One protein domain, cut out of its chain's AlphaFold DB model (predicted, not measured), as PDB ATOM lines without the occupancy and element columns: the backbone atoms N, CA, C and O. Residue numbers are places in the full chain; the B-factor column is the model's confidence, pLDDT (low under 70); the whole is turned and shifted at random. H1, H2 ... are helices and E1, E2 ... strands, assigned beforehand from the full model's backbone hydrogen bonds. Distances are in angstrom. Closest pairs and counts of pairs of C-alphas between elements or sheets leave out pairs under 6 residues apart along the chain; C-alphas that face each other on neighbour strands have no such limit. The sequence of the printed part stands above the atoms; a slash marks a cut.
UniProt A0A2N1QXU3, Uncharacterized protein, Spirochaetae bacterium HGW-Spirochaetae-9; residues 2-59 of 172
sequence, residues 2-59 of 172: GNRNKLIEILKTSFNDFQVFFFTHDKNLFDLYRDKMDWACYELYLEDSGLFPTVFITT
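What this domain is: This is residues 2 to 59 of the 172 residues of an uncharacterized protein of Spirochaetae bacterium HGW-Spirochaetae-9 (UniProt A0A2N1QXU3). This is a loose, elongated model with two helices, H1 and H2, slanted to each other at one end and a two-stranded hairpin, E1 and E2, reaching to the other end. Between the helices runs a long loop, residues 14 to 26, and residues 13 to 19 stick out free. The printed part has 58 residues, with two named helices and then two named strands in the order H1 H2 E1 E2; the sheet, E1 - E2, is antiparallel and the class is mixed, helices and strands. The radius of gyration of the C-alphas is 14.3 A, and the spans are 44 by 25 by 15 A.

How they stand to each other: Start with H1, residues 2 to 13, and go on to H2, residues 27 to 36. They are close but not clearly touching; their closest C-alphas, those of Ile 8 and Tyr 33, are 7.5 A apart. Their lines stand at a steep tilt of 47 degrees, and they run the same way. In both helices every O i to N i+4 pair is within hydrogen-bond range. Next look at E1, residues 43 to 47, and E2, residues 54 to 58, an antiparallel hairpin with 149 degrees between directions. There N 45 and O 56 are within hydrogen-bond range at 2.9 A, as are N 43 and O 58 at 2.7 A. H1 is apart from both strands, and H2 is apart from E2.

Where its parts are: Find C-alpha 2 at (179.394, 62.713, 166.405); from there H1 runs 16.9 A to Thr 13. H2 measures 14.3 A, E1 12.5 A and E2 13.0 A, ending at C-alpha 58, (168.705, 87.078, 178.932).

The domain as a whole: The C-alphas farthest apart, those of Thr 13 and Leu 51, are 44.5 A apart. The printed part has no cut. The link from H1 to H2 is long. Residues 2, 50 and 59 have pLDDT under 70.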
ATOM      1  N   GLY A   2     178.686  62.228 167.607       61.25
ATOM      2  CA  GLY A   2     179.394  62.713 166.405       61.25
ATOM      3  C   GLY A   2     178.707  63.837 165.610       61.25
ATOM      4  O   GLY A   2     179.389  64.681 165.041       61.25
ATOM      5  N   ASN A   3     177.372  63.900 165.603       76.56
ATOM      6  CA  ASN A   3     176.650  64.844 164.737       76.56
ATOM      7  C   ASN A   3     176.680  66.294 165.255       76.56
ATOM      8  O   ASN A   3     176.750  67.220 164.456       76.56
ATOM      9  N   ARG A   4     176.700  66.500 166.584       78.94
ATOM     10  CA  ARG A   4     176.718  67.847 167.194       78.94
ATOM     11  C   ARG A   4     178.015  68.604 166.897       78.94
ATOM     12  O   ARG A   4     177.957  69.789 166.595       78.94
ATOM     13  N   ASN A   5     179.158  67.910 166.936       81.06
ATOM     14  CA  ASN A   5     180.462  68.492 166.600       81.06
ATOM     15  C   ASN A   5     180.616  68.722 165.088       81.06
ATOM     16  O   ASN A   5     181.143  69.748 164.690       81.06
ATOM     17  N   LYS A   6     180.110  67.815 164.238       85.94
ATOM     18  CA  LYS A   6     180.121  68.024 162.778       85.94
ATOM     19  C   LYS A   6     179.323  69.260 162.360       85.94
ATOM     20  O   LYS A   6     179.739  69.968 161.457       85.94
ATOM     21  N   LEU A   7     178.201  69.528 163.030       87.00
ATOM     22  CA  LEU A   7     177.401  70.719 162.752       87.00
ATOM     23  C   LEU A   7     178.153  72.016 163.109       87.00
ATOM     24  O   LEU A   7     178.080  72.965 162.340       87.00
ATOM     25  N   ILE A   8     178.946  72.035 164.189       86.31
ATOM     26  CA  ILE A   8     179.842  73.164 164.516       86.31
ATOM     27  C   ILE A   8     180.826  73.417 163.366       86.31
ATOM     28  O   ILE A   8     180.961  74.550 162.916       86.31
ATOM     29  N   GLU A   9     181.472  72.366 162.856       87.62
ATOM     30  CA  GLU A   9     182.422  72.483 161.740       87.62
ATOM     31  C   GLU A   9     181.754  73.021 160.469       87.62
ATOM     32  O   GLU A   9     182.283  73.923 159.822       87.62
ATOM     33  N   ILE A  10     180.561  72.523 160.134       89.50
ATOM     34  CA  ILE A  10     179.789  73.000 158.979       89.50
ATOM     35  C   ILE A  10     179.438  74.483 159.139       89.50
ATOM     36  O   ILE A  10     179.621  75.253 158.199       89.50
ATOM     37  N   LEU A  11     178.980  74.900 160.323       88.56
ATOM     38  CA  LEU A  11     178.628  76.297 160.592       88.56
ATOM     39  C   LEU A  11     179.839  77.232 160.468       88.56
ATOM     40  O   LEU A  11     179.685  78.336 159.958       88.56
ATOM     41  N   LYS A  12     181.040  76.784 160.860       84.19
ATOM     42  CA  LYS A  12     182.284  77.562 160.703       84.19
ATOM     43  C   LYS A  12     182.778  77.622 159.260       84.19
ATOM     44  O   LYS A  12     183.282  78.651 158.830       84.19
ATOM     45  N   THR A  13     182.691  76.514 158.528       88.69
ATOM     46  CA  THR A  13     183.364  76.373 157.226       88.69
ATOM     47  C   THR A  13     182.471  76.716 156.043       88.69
ATOM     48  O   THR A  13     182.922  77.345 155.097       88.69
ATOM     49  N   SER A  14     181.207  76.295 156.081       89.62
ATOM     50  CA  SER A  14     180.308  76.340 154.921       89.62
ATOM     51  C   SER A  14     179.458  77.609 154.865       89.62
ATOM     52  O   SER A  14     178.908  77.921 153.815       89.62
ATOM     53  N   PHE A  15     179.339  78.332 155.981       86.88
ATOM     54  CA  PHE A  15     178.476  79.511 156.111       86.88
ATOM     55  C   PHE A  15     179.237  80.775 156.528       86.88
ATOM     56  O   PHE A  15     178.622  81.727 156.997       86.88
ATOM     57  N   ASN A  16     180.562  80.804 156.342       83.69
ATOM     58  CA  ASN A  16     181.402  81.934 156.752       83.69
ATOM     59  C   ASN A  16     181.049  83.255 156.033       83.69
ATOM     60  O   ASN A  16     181.350  84.330 156.539       83.69
ATOM     61  N   ASP A  17     180.371  83.175 154.885       92.12
ATOM     62  CA  ASP A  17     179.934  84.340 154.109       92.12
ATOM     63  C   ASP A  17     178.561  84.891 154.545       92.12
ATOM     64  O   ASP A  17     178.084  85.885 153.995       92.12
ATOM     65  N   PHE A  18     177.896  84.258 155.519       90.00
ATOM     66  CA  PHE A  18     176.548  84.620 155.961       90.00
ATOM     67  C   PHE A  18     176.518  85.055 157.426       90.00
ATOM     68  O   PHE A  18     177.236  84.533 158.276       90.00
ATOM     69  N   GLN A  19     175.584  85.951 157.757       89.69
ATOM     70  CA  GLN A  19     175.198  86.169 159.146       89.69
ATOM     71  C   GLN A  19     174.282  85.029 159.601       89.69
ATOM     72  O   GLN A  19     173.153  84.892 159.127       89.69
ATOM     73  N   VAL A  20     174.768  84.207 160.528       89.38
ATOM     74  CA  VAL A  20     174.033  83.042 161.026       89.38
ATOM     75  C   VAL A  20     173.231  83.408 162.275       89.38
ATOM     76  O   VAL A  20     173.795  83.821 163.284       89.38
ATOM     77  N   PHE A  21     171.916  83.182 162.228       90.38
ATOM     78  CA  PHE A  21     171.055  83.157 163.412       90.38
ATOM     79  C   PHE A  21     170.664  81.712 163.712       90.38
ATOM     80  O   PHE A  21     169.978  81.069 162.916       90.38
ATOM     81  N   PHE A  22     171.109  81.190 164.853       89.81
ATOM     82  CA  PHE A  22     170.856  79.810 165.252       89.81
ATOM     83  C   PHE A  22     169.889  79.757 166.435       89.81
ATOM     84  O   PHE A  22     170.217  80.196 167.535       89.81
ATOM     85  N   PHE A  23     168.706  79.187 166.212       91.38
ATOM     86  CA  PHE A  23     167.683  79.009 167.239       91.38
ATOM     87  C   PHE A  23     167.585  77.537 167.635       91.38
ATOM     88  O   PHE A  23     167.560  76.650 166.782       91.38
ATOM     89  N   THR A  24     167.518  77.268 168.936       89.38
ATOM     90  CA  THR A  24     167.380  75.911 169.470       89.38
ATOM     91  C   THR A  24     166.581  75.922 170.766       89.38
ATOM     92  O   THR A  24     166.694  76.848 171.564       89.38
ATOM     93  N   HIS A  25     165.808  74.859 170.989       88.12
ATOM     94  CA  HIS A  25     165.163  74.576 172.275       88.12
ATOM     95  C   HIS A  25     165.994  73.614 173.152       88.12
ATOM     96  O   HIS A  25     165.708  73.454 174.334       88.12
ATOM     97  N   ASP A  26     167.030  72.962 172.601       87.88
ATOM     98  CA  ASP A  26     167.924  72.066 173.350       87.88
ATOM     99  C   ASP A  26     168.987  72.887 174.101       87.88
ATOM    100  O   ASP A  26     169.955  73.369 173.501       87.88
ATOM    101  N   LYS A  27     168.817  73.010 175.425       82.25
ATOM    102  CA  LYS A  27     169.740  73.715 176.331       82.25
ATOM    103  C   LYS A  27     171.161  73.146 176.286       82.25
ATOM    104  O   LYS A  27     172.116  73.913 176.278       82.25
ATOM    105  N   ASN A  28     171.317  71.824 176.172       81.75
ATOM    106  CA  ASN A  28     172.643  71.202 176.114       81.75
ATOM    107  C   ASN A  28     173.369  71.536 174.808       81.75
ATOM    108  O   ASN A  28     174.592  71.665 174.792       81.75
ATOM    109  N   LEU A  29     172.632  71.631 173.697       84.94
ATOM    110  CA  LEU A  29     173.208  72.033 172.415       84.94
ATOM    111  C   LEU A  29     173.617  73.507 172.436       84.94
ATOM    112  O   LEU A  29     174.697  73.847 171.963       84.94
ATOM    113  N   PHE A  30     172.768  74.355 173.006       88.00
ATOM    114  CA  PHE A  30     173.036  75.779 173.151       88.00
ATOM    115  C   PHE A  30     174.265  76.059 174.022       88.00
ATOM    116  O   PHE A  30     175.149  76.793 173.587       88.00
ATOM    117  N   ASP A  31     174.372  75.418 175.188       82.50
ATOM    118  CA  ASP A  31     175.529  75.575 176.077       82.50
ATOM    119  C   ASP A  31     176.823  75.098 175.396       82.50
ATOM    120  O   ASP A  31     177.836  75.790 175.419       82.50
ATOM    121  N   LEU A  32     176.770  73.970 174.677       84.25
ATOM    122  CA  LEU A  32     177.909  73.474 173.898       84.25
ATOM    123  C   LEU A  32     178.378  74.476 172.829       84.25
ATOM    124  O   LEU A  32     179.573  74.544 172.541       84.25
ATOM    125  N   TYR A  33     177.448  75.177 172.181       87.38
ATOM    126  CA  TYR A  33     177.757  76.086 171.074       87.38
ATOM    127  C   TYR A  33     178.264  77.417 171.606       87.38
ATOM    128  O   TYR A  33     179.246  77.928 171.075       87.38
ATOM    129  N   ARG A  34     177.666  77.908 172.694       84.81
ATOM    130  CA  ARG A  34     178.145  79.069 173.447       84.81
ATOM    131  C   ARG A  34     179.617  78.930 173.830       84.81
ATOM    132  O   ARG A  34     180.372  79.874 173.657       84.81
ATOM    133  N   ASP A  35     180.030  77.756 174.303       81.31
ATOM    134  CA  ASP A  35     181.414  77.541 174.745       81.31
ATOM    135  C   ASP A  35     182.409  77.370 173.579       81.31
ATOM    136  O   ASP A  35     183.613  77.547 173.755       81.31
ATOM    137  N   LYS A  36     181.938  76.980 172.384       84.44
ATOM    138  CA  LYS A  36     182.791  76.605 171.233       84.44
ATOM    139  C   LYS A  36     182.801  77.610 170.078       84.44
ATOM    140  O   LYS A  36     183.592  77.442 169.136       84.44
ATOM    141  N   MET A  37     181.907  78.590 170.114       83.88
ATOM    142  CA  MET A  37     181.727  79.620 169.095       83.88
ATOM    143  C   MET A  37     181.887  80.999 169.722       83.88
ATOM    144  O   MET A  37     181.416  81.237 170.827       83.88
ATOM    145  N   ASP A  38     182.473  81.928 168.975       84.06
ATOM    146  CA  ASP A  38     182.527  83.343 169.351       84.06
ATOM    147  C   ASP A  38     181.228  84.058 168.933       84.06
ATOM    148  O   ASP A  38     181.214  84.940 168.076       84.06
ATOM    149  N   TRP A  39     180.089  83.565 169.427       86.81
ATOM    150  CA  TRP A  39     178.754  84.057 169.069       86.81
ATOM    151  C   TRP A  39     178.077  84.732 170.257       86.81
ATOM    152  O   TRP A  39     178.113  84.234 171.384       86.81
ATOM    153  N   ALA A  40     177.357  85.821 169.985       86.31
ATOM    154  CA  ALA A  40     176.453  86.408 170.964       86.31
ATOM    155  C   ALA A  40     175.309  85.426 171.266       86.31
ATOM    156  O   ALA A  40     174.556  85.033 170.373       86.31
ATOM    157  N   CYS A  41     175.191  85.020 172.530       87.50
ATOM    158  CA  CYS A  41     174.228  84.017 172.968       87.50
ATOM    159  C   CYS A  41     173.099  84.657 173.776       87.50
ATOM    160  O   CYS A  41     173.343  85.373 174.746       87.50
ATOM    161  N   TYR A  42     171.858  84.347 173.401       87.31
ATOM    162  CA  TYR A  42     170.657  84.824 174.077       87.31
ATOM    163  C   TYR A  42     169.735  83.649 174.394       87.31
ATOM    164  O   TYR A  42     169.543  82.752 173.577       87.31
ATOM    165  N   GLU A  43     169.158  83.670 175.585       84.69
ATOM    166  CA  GLU A  43     168.083  82.791 176.016       84.69
ATOM    167  C   GLU A  43     166.782  83.592 176.012       84.69
ATOM    168  O   GLU A  43     166.717  84.708 176.534       84.69
ATOM    169  N   LEU A  44     165.759  83.007 175.397       87.25
ATOM    170  CA  LEU A  44     164.437  83.590 175.229       87.25
ATOM    171  C   LEU A  44     163.467  82.782 176.090       87.25
ATOM    172  O   LEU A  44     163.268  81.592 175.841       87.25
ATOM    173  N   TYR A  45     162.880  83.419 177.093       81.25
ATOM    174  CA  TYR A  45     161.882  82.820 177.974       81.25
ATOM    175  C   TYR A  45     160.528  83.474 177.740       81.25
ATOM    176  O   TYR A  45     160.442  84.684 177.539       81.25
ATOM    177  N   LEU A  46     159.471  82.668 177.765       83.75
ATOM    178  CA  LEU A  46     158.108  83.176 177.737       83.75
ATOM    179  C   LEU A  46     157.689  83.501 179.169       83.75
ATOM    180  O   LEU A  46     157.740  82.642 180.049       83.75
ATOM    181  N   GLU A  47     157.308  84.749 179.393       74.81
ATOM    182  CA  GLU A  47     156.756  85.228 180.648       74.81
ATOM    183  C   GLU A  47     155.237  85.356 180.484       74.81
ATOM    184  O   GLU A  47     154.747  86.185 179.718       74.81
ATOM    185  N   ASP A  48     154.499  84.484 181.172       74.25
ATOM    186  CA  ASP A  48     153.036  84.355 181.057       74.25
ATOM    187  C   ASP A  48     152.297  85.007 182.242       74.25
ATOM    188  O   ASP A  48     151.235  84.567 182.674       74.25
ATOM    189  N   SER A  49     152.902  86.030 182.850       70.38
ATOM    190  CA  SER A  49     152.375  86.687 184.055       70.38
ATOM    191  C   SER A  49     151.369  87.812 183.758       70.38
ATOM    192  O   SER A  49     150.789  88.373 184.689       70.38
ATOM    193  N   GLY A  50     151.145  88.145 182.481       69.62
ATOM    194  CA  GLY A  50     150.285  89.242 182.030       69.62
ATOM    195  C   GLY A  50     149.128  88.813 181.118       69.62
ATOM    196  O   GLY A  50     148.941  87.645 180.810       69.62
ATOM    197  N   LEU A  51     148.348  89.797 180.649       70.06
ATOM    198  CA  LEU A  51     147.251  89.604 179.679       70.06
ATOM    199  C   LEU A  51     147.732  89.152 178.287       70.06
ATOM    200  O   LEU A  51     146.943  88.618 177.511       70.06
ATOM    201  N   PHE A  52     149.009  89.381 177.976       75.81
ATOM    202  CA  PHE A  52     149.671  88.936 176.756       75.81
ATOM    203  C   PHE A  52     151.036  88.341 177.118       75.81
ATOM    204  O   PHE A  52     151.730  88.941 177.944       75.81
ATOM    205  N   PRO A  53     151.439  87.219 176.498       75.25
ATOM    206  CA  PRO A  53     152.741  86.619 176.753       75.25
ATOM    207  C   PRO A  53     153.855  87.563 176.295       75.25
ATOM    208  O   PRO A  53     153.880  88.005 175.140       75.25
ATOM    209  N   THR A  54     154.784  87.869 177.195       76.38
ATOM    210  CA  THR A  54     155.966  88.691 176.913       76.38
ATOM    211  C   THR A  54     157.208  87.818 176.788       76.38
ATOM    212  O   THR A  54     157.300  86.737 177.366       76.38
ATOM    213  N   VAL A  55     158.181  88.270 175.993       80.06
ATOM    214  CA  VAL A  55     159.458  87.564 175.836       80.06
ATOM    215  C   VAL A  55     160.493  88.206 176.746       80.06
ATOM    216  O   VAL A  55     160.861  89.367 176.565       80.06
ATOM    217  N   PHE A  56     160.993  87.432 177.703       77.06
ATOM    218  CA  PHE A  56     162.121  87.799 178.542       77.06
ATOM    219  C   PHE A  56     163.420  87.309 177.896       77.06
ATOM    220  O   PHE A  56     163.634  86.106 177.733       77.06
ATOM    221  N   ILE A  57     164.291  88.246 177.515       79.75
ATOM    222  CA  ILE A  57     165.586  87.951 176.889       79.75
ATOM    223  C   ILE A  57     166.686  88.080 177.939       79.75
ATOM    224  O   ILE A  57     166.846  89.131 178.559       79.75
ATOM    225  N   THR A  58     167.494  87.040 178.103       73.88
ATOM    226  CA  THR A  58     168.705  87.078 178.932       73.88
ATOM    227  C   THR A  58     169.900  86.618 178.115       73.88
ATOM    228  O   THR A  58     169.779  85.739 177.273       73.88
ATOM    229  N   THR A  59     171.085  87.176 178.344       68.12
ATOM    230  CA  THR A  59     172.313  86.804 177.613       68.12
ATOM    231  C   THR A  59     172.894  85.458 178.054       68.12
ATOM    232  O   THR A  59     174.078  85.206 177.873       68.12
TER     233      THR A  59